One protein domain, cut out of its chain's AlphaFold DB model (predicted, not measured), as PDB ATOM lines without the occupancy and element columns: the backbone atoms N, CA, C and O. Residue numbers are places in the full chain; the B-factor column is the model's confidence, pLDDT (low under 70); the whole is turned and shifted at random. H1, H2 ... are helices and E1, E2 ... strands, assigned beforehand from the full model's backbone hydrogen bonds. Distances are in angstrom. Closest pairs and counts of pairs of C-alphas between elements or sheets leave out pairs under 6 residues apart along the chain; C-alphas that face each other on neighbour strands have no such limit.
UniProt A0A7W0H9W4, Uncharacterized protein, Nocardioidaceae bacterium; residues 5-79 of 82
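AT A GLANCE: This is residues 5 to 79 of the 82 residues of an uncharacterized protein of Nocardioidaceae bacterium (UniProt A0A7W0H9W4). Two small ribbons of two strands each, E1 with E2 and the hairpin of E3 and E4, meet where E2 comes near E4, and one short helix, H1, lies by E2 on the side away from E4. A long loop, residues 29 to 48, runs from H1 to E2 and reaches one end of the elongated outline at Glu 42, and a short pairing of its residues 31 to 32 ties it to E2. The printed part has 75 residues, with one named helix and four named strands in the order E1, H1, E2, E3, E4; both sheets are antiparallel. The class is mixed, helices and strands, though under half of the residues are in named elements. The whole is compact, with a radius of gyration of the C-alphas of 12.2 A, and spans 38 by 23 by 17 A.

HOW THE PARTS SIT: From the first printed residue, go to E1, residues 11 to 16, and then by a tight link to H1, residues 21 to 28. In H1 every O i to N i+4 pair is within hydrogen-bond range. Next find E2, residues 49 to 54, the antiparallel neighbour of E1, with 168 degrees between their directions; look at N 13 and O 52, 2.8 A, and N 52 and O 13, 2.8 A, both within hydrogen-bond range. H1 and E2 have 3 pairs of C-alphas within 8 A, the closest being those of Ala 21 and His 50, 7.2 A apart. Residues 31 to 32 pair antiparallel with residues 52 to 53 of E2. Farther on, E3, residues 61 to 65, and E4, residues 74 to 78, form a hairpin at 162 degrees; N 65 and O 74 are within hydrogen-bond range at 2.8 A. E2 and E4 have 5 pairs of C-alphas within 8 A, the closest those of Asp 49 and Leu 75, 6.7 A apart. E1 is apart from E3 and E4, H1 is apart from both too, and so are E2 and E3.

IN THESE COORDINATES: Find C-alpha 11 at (111.743, 109.822, 143.655); from there E1 runs 16.7 A to C-alpha 16. H1 is 10.5 A long and E2 17.0 A, beginning at C-alpha 49 at (123.777, 103.566, 134.130). E3 measures 12.7 A and E4 13.3 A, ending at C-alpha 78 at (117.508, 96.230, 146.479).

THE WHOLE: The two C-alphas farthest apart are those of Asn 8 and Glu 42, 38.5 A. The printed part has no cut, and the link from H1 to E2, 20 residues, is long. The mean pLDDT of the printed part of this model is 93.4, and no printed residue is under 70.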
ATOM      1  N   SER A   5     115.074 117.831 139.271       78.69
ATOM      2  CA  SER A   5     115.557 118.669 140.373       78.69
ATOM      3  C   SER A   5     114.461 119.495 141.057       78.69
ATOM      4  O   SER A   5     114.624 119.865 142.216       78.69
ATOM      5  N   ALA A   6     113.343 119.761 140.373       83.62
ATOM      6  CA  ALA A   6     112.213 120.518 140.910       83.62
ATOM      7  C   ALA A   6     111.198 119.644 141.674       83.62
ATOM      8  O   ALA A   6     110.190 120.163 142.156       83.62
ATOM      9  N   TRP A   7     111.420 118.329 141.766       86.06
ATOM     10  CA  TRP A   7     110.550 117.415 142.504       86.06
ATOM     11  C   TRP A   7     110.833 117.473 144.009       86.06
ATOM     12  O   TRP A   7     111.983 117.367 144.441       86.06
ATOM     13  N   ASN A   8     109.781 117.624 144.814       84.19
ATOM     14  CA  ASN A   8     109.867 117.819 146.265       84.19
ATOM     15  C   ASN A   8     109.475 116.582 147.098       84.19
ATOM     16  O   ASN A   8     109.559 116.640 148.321       84.19
ATOM     17  N   GLY A   9     109.069 115.483 146.459       88.31
ATOM     18  CA  GLY A   9     108.758 114.210 147.117       88.31
ATOM     19  C   GLY A   9     109.860 113.158 146.972       88.31
ATOM     20  O   GLY A   9     110.949 113.429 146.455       88.31
ATOM     21  N   SER A  10     109.546 111.931 147.390       91.25
ATOM     22  CA  SER A  10     110.380 110.762 147.112       91.25
ATOM     23  C   SER A  10     110.403 110.475 145.610       91.25
ATOM     24  O   SER A  10     109.379 110.609 144.934       91.25
ATOM     25  N   LEU A  11     111.577 110.137 145.073       92.19
ATOM     26  CA  LEU A  11     111.743 109.822 143.655       92.19
ATOM     27  C   LEU A  11     112.925 108.883 143.422       92.19
ATOM     28  O   LEU A  11     113.920 108.946 144.148       92.19
ATOM     29  N   ILE A  12     112.827 108.097 142.350       93.06
ATOM     30  CA  ILE A  12     113.928 107.315 141.785       93.06
ATOM     31  C   ILE A  12     114.149 107.767 140.340       93.06
ATOM     32  O   ILE A  12     113.193 107.904 139.577       93.06
ATOM     33  N   VAL A  13     115.408 107.985 139.967       94.31
ATOM     34  CA  VAL A  13     115.849 108.151 138.575       94.31
ATOM     35  C   VAL A  13     116.646 106.920 138.189       94.31
ATOM     36  O   VAL A  13     117.568 106.545 138.911       94.31
ATOM     37  N   THR A  14     116.313 106.321 137.051       95.75
ATOM     38  CA  THR A  14     117.009 105.143 136.524       95.75
ATOM     39  C   THR A  14     117.352 105.335 135.054       95.75
ATOM     40  O   THR A  14     116.555 105.921 134.318       95.75
ATOM     41  N   GLY A  15     118.496 104.797 134.636       96.44
ATOM     42  CA  GLY A  15     118.871 104.656 133.231       96.44
ATOM     43  C   GLY A  15     120.284 105.136 132.927       96.44
ATOM     44  O   GLY A  15     121.013 105.580 133.819       96.44
ATOM     45  N   ASP A  16     120.646 105.055 131.649       97.31
ATOM     46  CA  ASP A  16     121.896 105.592 131.122       97.31
ATOM     47  C   ASP A  16     121.824 107.124 131.045       97.31
ATOM     48  O   ASP A  16     121.056 107.700 130.271       97.31
ATOM     49  N   LEU A  17     122.625 107.792 131.876       96.88
ATOM     50  CA  LEU A  17     122.754 109.253 131.867       96.88
ATOM     51  C   LEU A  17     123.999 109.720 131.106       96.88
ATOM     52  O   LEU A  17     124.243 110.922 131.018       96.88
ATOM     53  N   ASN A  18     124.804 108.785 130.598       97.56
ATOM     54  CA  ASN A  18     126.068 108.997 129.899       97.56
ATOM     55  C   ASN A  18     127.064 109.875 130.684       97.56
ATOM     56  O   ASN A  18     127.846 110.656 130.136       97.56
ATOM     57  N   MET A  19     127.021 109.766 132.012       96.31
ATOM     58  CA  MET A  19     127.794 110.569 132.959       96.31
ATOM     59  C   MET A  19     128.341 109.683 134.074       96.31
ATOM     60  O   MET A  19     127.708 108.706 134.456       96.31
ATOM     61  N   ALA A  20     129.479 110.057 134.661       95.12
ATOM     62  CA  ALA A  20     129.945 109.433 135.900       95.12
ATOM     63  C   ALA A  20     129.021 109.794 137.082       95.12
ATOM     64  O   ALA A  20     128.443 110.885 137.105       95.12
ATOM     65  N   ALA A  21     128.955 108.928 138.102       92.00
ATOM     66  CA  ALA A  21     128.037 109.050 139.244       92.00
ATOM     67  C   ALA A  21     128.046 110.441 139.905       92.00
ATOM     68  O   ALA A  21     126.997 111.032 140.156       92.00
ATOM     69  N   GLY A  22     129.234 111.017 140.121       93.19
ATOM     70  CA  GLY A  22     129.358 112.344 140.724       93.19
ATOM     71  C   GLY A  22     128.767 113.470 139.868       93.19
ATOM     72  O   GLY A  22     128.193 114.411 140.409       93.19
ATOM     73  N   LEU A  23     128.883 113.395 138.537       95.31
ATOM     74  CA  LEU A  23     128.270 114.384 137.646       95.31
ATOM     75  C   LEU A  23     126.753 114.183 137.565       95.31
ATOM     76  O   LEU A  23     126.018 115.165 137.658       95.31
ATOM     77  N   ALA A  24     126.295 112.930 137.482       94.81
ATOM     78  CA  ALA A  24     124.878 112.584 137.501       94.81
ATOM     79  C   ALA A  24     124.180 113.124 138.762       94.81
ATOM     80  O   ALA A  24     123.156 113.802 138.655       94.81
ATOM     81  N   HIS A  25     124.782 112.925 139.940       92.94
ATOM     82  CA  HIS A  25     124.295 113.493 141.198       92.94
ATOM     83  C   HIS A  25     124.207 115.026 141.144       92.94
ATOM     84  O   HIS A  25     123.162 115.594 141.450       92.94
ATOM     85  N   ARG A  26     125.274 115.711 140.708       93.69
ATOM     86  CA  ARG A  26     125.302 117.184 140.660       93.69
ATOM     87  C   ARG A  26     124.254 117.782 139.722       93.69
ATOM     88  O   ARG A  26     123.690 118.821 140.043       93.69
ATOM     89  N   VAL A  27     124.015 117.160 138.566       92.50
ATOM     90  CA  VAL A  27     123.072 117.674 137.557       92.50
ATOM     91  C   VAL A  27     121.622 117.376 137.938       92.50
ATOM     92  O   VAL A  27     120.743 118.208 137.724       92.50
ATOM     93  N   THR A  28     121.355 116.197 138.503       90.50
ATOM     94  CA  THR A  28     119.981 115.761 138.792       90.50
ATOM     95  C   THR A  28     119.525 116.140 140.204       90.50
ATOM     96  O   THR A  28     118.354 116.472 140.401       90.50
ATOM     97  N   GLY A  29     120.427 116.103 141.191       91.88
ATOM     98  CA  GLY A  29     120.174 116.322 142.618       91.88
ATOM     99  C   GLY A  29     120.053 115.045 143.477       91.88
ATOM    100  O   GLY A  29     120.638 115.021 144.559       91.88
ATOM    101  N   PRO A  30     119.306 113.995 143.075       92.75
ATOM    102  CA  PRO A  30     119.248 112.702 143.765       92.75
ATOM    103  C   PRO A  30     120.615 112.050 144.019       92.75
ATOM    104  O   PRO A  30     121.548 112.215 143.234       92.75
ATOM    105  N   GLN A  31     120.726 111.300 145.118       93.12
ATOM    106  CA  GLN A  31     121.938 110.579 145.526       93.12
ATOM    107  C   GLN A  31     122.027 109.216 144.830       93.12
ATOM    108  O   GLN A  31     120.993 108.565 144.679       93.12
ATOM    109  N   PRO A  32     123.216 108.742 144.428       94.00
ATOM    110  CA  PRO A  32     123.362 107.401 143.877       94.00
ATOM    111  C   PRO A  32     123.084 106.336 144.941       94.00
ATOM    112  O   PRO A  32     123.601 106.414 146.053       94.00
ATOM    113  N   LEU A  33     122.293 105.323 144.585       94.31
ATOM    114  CA  LEU A  33     122.024 104.171 145.452       94.31
ATOM    115  C   LEU A  33     123.103 103.089 145.367       94.31
ATOM    116  O   LEU A  33     123.213 102.252 146.255       94.31
ATOM    117  N   THR A  34     123.909 103.100 144.309       93.31
ATOM    118  CA  THR A  34     125.040 102.190 144.130       93.31
ATOM    119  C   THR A  34     126.079 102.820 143.204       93.31
ATOM    120  O   THR A  34     125.766 103.718 142.419       93.31
ATOM    121  N   THR A  35     127.325 102.361 143.308       93.62
ATOM    122  CA  THR A  35     128.403 102.714 142.378       93.62
ATOM    123  C   THR A  35     129.010 101.427 141.830       93.62
ATOM    124  O   THR A  35     129.653 100.691 142.572       93.62
ATOM    125  N   GLN A  36     128.773 101.139 140.552       96.69
ATOM    126  CA  GLN A  36     129.228  99.935 139.853       96.69
ATOM    127  C   GLN A  36     129.617 100.300 138.423       96.69
ATOM    128  O   GLN A  36     128.948 101.108 137.785       96.69
ATOM    129  N   LEU A  37     130.678  99.693 137.896       98.12
ATOM    130  CA  LEU A  37     131.017  99.848 136.483       98.12
ATOM    131  C   LEU A  37     129.997  99.071 135.652       98.12
ATOM    132  O   LEU A  37     129.750  97.898 135.918       98.12
ATOM    133  N   THR A  38     129.409  99.725 134.656       98.31
ATOM    134  CA  THR A  38     128.348  99.146 133.824       98.31
ATOM    135  C   THR A  38     128.729  99.055 132.356       98.31
ATOM    136  O   THR A  38     128.095  98.305 131.625       98.31
ATOM    137  N   PHE A  39     129.789  99.743 131.924       98.31
ATOM    138  CA  PHE A  39     130.180  99.809 130.521       98.31
ATOM    139  C   PHE A  39     131.708  99.779 130.311       98.31
ATOM    140  O   PHE A  39     132.442 100.431 131.069       98.31
ATOM    141  N   PRO A  40     132.199  99.116 129.250       98.38
ATOM    142  CA  PRO A  40     131.477  98.135 128.431       98.38
ATOM    143  C   PRO A  40     131.338  96.783 129.160       98.38
ATOM    144  O   PRO A  40     132.108  96.473 130.068       98.38
ATOM    145  N   ALA A  41     130.343  95.973 128.804       98.00
ATOM    146  CA  ALA A  41     129.952  94.774 129.550       98.00
ATOM    147  C   ALA A  41     131.032  93.683 129.600       98.00
ATOM    148  O   ALA A  41     131.016  92.836 130.496       98.00
ATOM    149  N   GLU A  42     131.926  93.623 128.616       97.12
ATOM    150  CA  GLU A  42     133.034  92.665 128.546       97.12
ATOM    151  C   GLU A  42     134.241  93.064 129.395       97.12
ATOM    152  O   GLU A  42     134.950  92.193 129.894       97.12
ATOM    153  N   SER A  43     134.466  94.364 129.585       97.75
ATOM    154  CA  SER A  43     135.555  94.893 130.403       97.75
ATOM    155  C   SER A  43     135.108  96.209 131.040       97.75
ATOM    156  O   SER A  43     135.443  97.280 130.534       97.75
ATOM    157  N   PRO A  44     134.313  96.153 132.126       97.88
ATOM    158  CA  PRO A  44     133.710  97.348 132.700       97.88
ATOM    159  C   PRO A  44     134.769  98.336 133.187       97.88
ATOM    160  O   PRO A  44     135.638  97.996 133.988       97.88
ATOM    161  N   GLN A  45     134.678  99.573 132.705       98.00
ATOM    162  CA  GLN A  45     135.616 100.661 133.008       98.00
ATOM    163  C   GLN A  45     134.903 101.944 133.438       98.00
ATOM    164  O   GLN A  45     135.501 102.812 134.073       98.00
ATOM    165  N   ARG A  46     133.620 102.087 133.089       97.75
ATOM    166  CA  ARG A  46     132.815 103.279 133.345       97.75
ATOM    167  C   ARG A  46     131.466 102.888 133.930       97.75
ATOM    168  O   ARG A  46     130.900 101.861 133.574       97.75
ATOM    169  N   GLN A  47     130.935 103.745 134.791       97.88
ATOM    170  CA  GLN A  47     129.529 103.719 135.182       97.88
ATOM    171  C   GLN A  47     128.775 104.740 134.339       97.88
ATOM    172  O   GLN A  47     129.084 105.932 134.433       97.88
ATOM    173  N   LEU A  48     127.816 104.280 133.538       98.25
ATOM    174  CA  LEU A  48     126.952 105.139 132.714       98.25
ATOM    175  C   LEU A  48     125.481 105.014 133.095       98.25
ATOM    176  O   LEU A  48     124.755 106.008 133.047       98.25
ATOM    177  N   ASP A  49     125.090 103.836 133.567       98.19
ATOM    178  CA  ASP A  49     123.777 103.566 134.130       98.19
ATOM    179  C   ASP A  49     123.741 103.958 135.601       98.19
ATOM    180  O   ASP A  49     124.702 103.761 136.352       98.19
ATOM    181  N   HIS A  50     122.611 104.516 136.025       97.44
ATOM    182  CA  HIS A  50     122.428 104.992 137.389       97.44
ATOM    183  C   HIS A  50     121.104 104.529 137.959       97.44
ATOM    184  O   HIS A  50     120.100 104.469 137.256       97.44
ATOM    185  N   VAL A  51     121.107 104.298 139.269       96.62
ATOM    186  CA  VAL A  51     119.904 104.360 140.096       96.62
ATOM    187  C   VAL A  51     120.152 105.426 141.154       96.62
ATOM    188  O   VAL A  51     121.028 105.271 142.006       96.62
ATOM    189  N   LEU A  52     119.429 106.540 141.059       94.69
ATOM    190  CA  LEU A  52     119.547 107.679 141.966       94.69
ATOM    191  C   LEU A  52     118.246 107.860 142.743       94.69
ATOM    192  O   LEU A  52     117.171 107.682 142.175       94.69
ATOM    193  N   ALA A  53     118.320 108.288 144.000       93.69
ATOM    194  CA  ALA A  53     117.152 108.483 144.845       93.69
ATOM    195  C   ALA A  53     117.177 109.782 145.659       93.69
ATOM    196  O   ALA A  53     118.224 110.316 146.031       93.69
ATOM    197  N   ARG A  54     115.981 110.296 145.946       92.00
ATOM    198  CA  ARG A  54     115.726 111.387 146.896       92.00
ATOM    199  C   ARG A  54     114.604 110.946 147.821       92.00
ATOM    200  O   ARG A  54     113.608 110.428 147.330       92.00
ATOM    201  N   GLY A  55     114.745 111.185 149.124       89.56
ATOM    202  CA  GLY A  55     113.691 110.873 150.098       89.56
ATOM    203  C   GLY A  55     113.359 109.380 150.190       89.56
ATOM    204  O   GLY A  55     112.229 109.034 150.518       89.56
ATOM    205  N   ILE A  56     114.313 108.514 149.846       85.44
ATOM    206  CA  ILE A  56     114.232 107.054 149.968       85.44
ATOM    207  C   ILE A  56     115.477 106.623 150.751       85.44
ATOM    208  O   ILE A  56     116.545 107.204 150.514       85.44
ATOM    209  N   PRO A  57     115.365 105.671 151.695       79.25
ATOM    210  CA  PRO A  57     116.516 105.153 152.424       79.25
ATOM    211  C   PRO A  57     117.596 104.594 151.488       79.25
ATOM    212  O   PRO A  57     117.334 104.273 150.328       79.25
ATOM    213  N   ALA A  58     118.823 104.477 151.999       75.25
ATOM    214  CA  ALA A  58     119.917 103.872 151.246       75.25
ATOM    215  C   ALA A  58     119.559 102.439 150.808       75.25
ATOM    216  O   ALA A  58     118.865 101.719 151.530       75.25
ATOM    217  N   ALA A  59     120.041 102.033 149.631       73.00
ATOM    218  CA  ALA A  59     119.860 100.669 149.149       73.00
ATOM    219  C   ALA A  59     120.551  99.669 150.084       73.00
ATOM    220  O   ALA A  59     121.608  99.955 150.649       73.00
ATOM    221  N   VAL A  60     119.951  98.488 150.216       74.88
ATOM    222  CA  VAL A  60     120.487  97.402 151.049       74.88
ATOM    223  C   VAL A  60     121.626  96.686 150.321       74.88
ATOM    224  O   VAL A  60     122.613  96.285 150.935       74.88
ATOM    225  N   ALA A  61     121.509  96.571 148.998       86.62
ATOM    226  CA  ALA A  61     122.514  95.991 148.123       86.62
ATOM    227  C   ALA A  61     122.413  96.595 146.717       86.62
ATOM    228  O   ALA A  61     121.351  97.055 146.295       86.62
ATOM    229  N   GLY A  62     123.520  96.578 145.975       93.94
ATOM    230  CA  GLY A  62     123.547  96.971 144.571       93.94
ATOM    231  C   GLY A  62     124.602  96.194 143.795       93.94
ATOM    232  O   GLY A  62     125.684  95.931 144.316       93.94
ATOM    233  N   GLN A  63     124.292  95.833 142.552       97.00
ATOM    234  CA  GLN A  63     125.138  94.976 141.718       97.00
ATOM    235  C   GLN A  63     125.015  95.318 140.231       97.00
ATOM    236  O   GLN A  63     123.955  95.735 139.767       97.00
ATOM    237  N   ALA A  64     126.102  95.103 139.488       97.75
ATOM    238  CA  ALA A  64     126.100  95.103 138.030       97.75
ATOM    239  C   ALA A  64     126.067  93.655 137.518       97.75
ATOM    240  O   ALA A  64     126.919  92.842 137.874       97.75
ATOM    241  N   VAL A  65     125.076  93.331 136.690       97.81
ATOM    242  CA  VAL A  65     124.767  91.967 136.246       97.81
ATOM    243  C   VAL A  65     124.962  91.854 134.739       97.81
ATOM    244  O   VAL A  65     124.372  92.607 133.964       97.81
ATOM    245  N   ARG A  66     125.766  90.883 134.294       97.69
ATOM    246  CA  ARG A  66     125.911  90.586 132.862       97.69
ATOM    247  C   ARG A  66     124.661  89.880 132.352       97.69
ATOM    248  O   ARG A  66     124.362  88.769 132.780       97.69
ATOM    249  N   LEU A  67     123.983  90.498 131.387       96.56
ATOM    250  CA  LEU A  67     122.878  89.891 130.645       96.56
ATOM    251  C   LEU A  67     123.283  89.680 129.176       96.56
ATOM    252  O   LEU A  67     124.023  90.500 128.625       96.56
ATOM    253  N   PRO A  68     122.807  88.617 128.502       94.88
ATOM    254  CA  PRO A  68     123.099  88.362 127.091       94.88
ATOM    255  C   PRO A  68     122.196  89.203 126.167       94.88
ATOM    256  O   PRO A  68     121.537  88.662 125.285       94.88
ATOM    257  N   LEU A  69     122.116  90.518 126.404       94.56
ATOM    258  CA  LEU A  69     121.197  91.425 125.697       94.56
ATOM    259  C   LEU A  69     121.859  92.728 125.223       94.56
ATOM    260  O   LEU A  69     121.457  93.264 124.195       94.56
ATOM    261  N   SER A  70     122.849  93.243 125.956       96.69
ATOM    262  CA  SER A  70     123.440  94.566 125.727       96.69
ATOM    263  C   SER A  70     124.951  94.557 125.995       96.69
ATOM    264  O   SER A  70     125.488  93.654 126.638       96.69
ATOM    265  N   ASP A  71     125.624  95.573 125.466       97.81
ATOM    266  CA  ASP A  71     126.980  96.021 125.784       97.81
ATOM    267  C   ASP A  71     127.089  96.747 127.138       97.81
ATOM    268  O   ASP A  71     128.190  97.108 127.548       97.81
ATOM    269  N   HIS A  72     125.984  96.912 127.867       98.56
ATOM    270  CA  HIS A  72     125.956  97.343 129.262       98.56
ATOM    271  C   HIS A  72     125.683  96.163 130.209       98.56
ATOM    272  O   HIS A  72     124.976  95.205 129.882       98.56
ATOM    273  N   LEU A  73     126.226  96.243 131.425       98.50
ATOM    274  CA  LEU A  73     125.767  95.444 132.558       98.50
ATOM    275  C   LEU A  73     124.491  96.072 133.127       98.50
ATOM    276  O   LEU A  73     124.433  97.281 133.341       98.50
ATOM    277  N   ALA A  74     123.492  95.249 133.436       97.50
ATOM    278  CA  ALA A  74     122.287  95.712 134.112       97.50
ATOM    279  C   ALA A  74     122.625  96.152 135.540       97.50
ATOM    280  O   ALA A  74     123.240  95.395 136.291       97.50
ATOM    281  N   LEU A  75     122.199  97.352 135.927       97.56
ATOM    282  CA  LEU A  75     122.372  97.853 137.286       97.56
ATOM    283  C   LEU A  75     121.131  97.533 138.123       97.56
ATOM    284  O   LEU A  75     120.045  98.035 137.837       97.56
ATOM    285  N   ALA A  76     121.296  96.716 139.160       96.12
ATOM    286  CA  ALA A  76     120.230  96.338 140.081       96.12
ATOM    287  C   ALA A  76     120.517  96.869 141.489       96.12
ATOM    288  O   ALA A  76     121.667  96.867 141.934       96.12
ATOM    289  N   VAL A  77     119.467  97.303 142.188       95.12
ATOM    290  CA  VAL A  77     119.519  97.691 143.602       95.12
ATOM    291  C   VAL A  77     118.325  97.111 144.344       95.12
ATOM    292  O   VAL A  77     117.211  97.121 143.822       95.12
ATOM    293  N   ASP A  78     118.562  96.664 145.571       93.62
ATOM    294  CA  ASP A  78     117.508  96.230 146.479       93.62
ATOM    295  C   ASP A  78     117.107  97.405 147.371       93.62
ATOM    296  O   ASP A  78     117.937  98.003 148.067       93.62
ATOM    297  N   LEU A  79     115.820  97.746 147.333       89.25
ATOM    298  CA  LEU A  79     115.238  98.778 148.181       89.25
ATOM    299  C   LEU A  79     114.621  98.138 149.423       89.25
ATOM    300  O   LEU A  79     114.027  97.064 149.316       89.25
TER     301      LEU A  79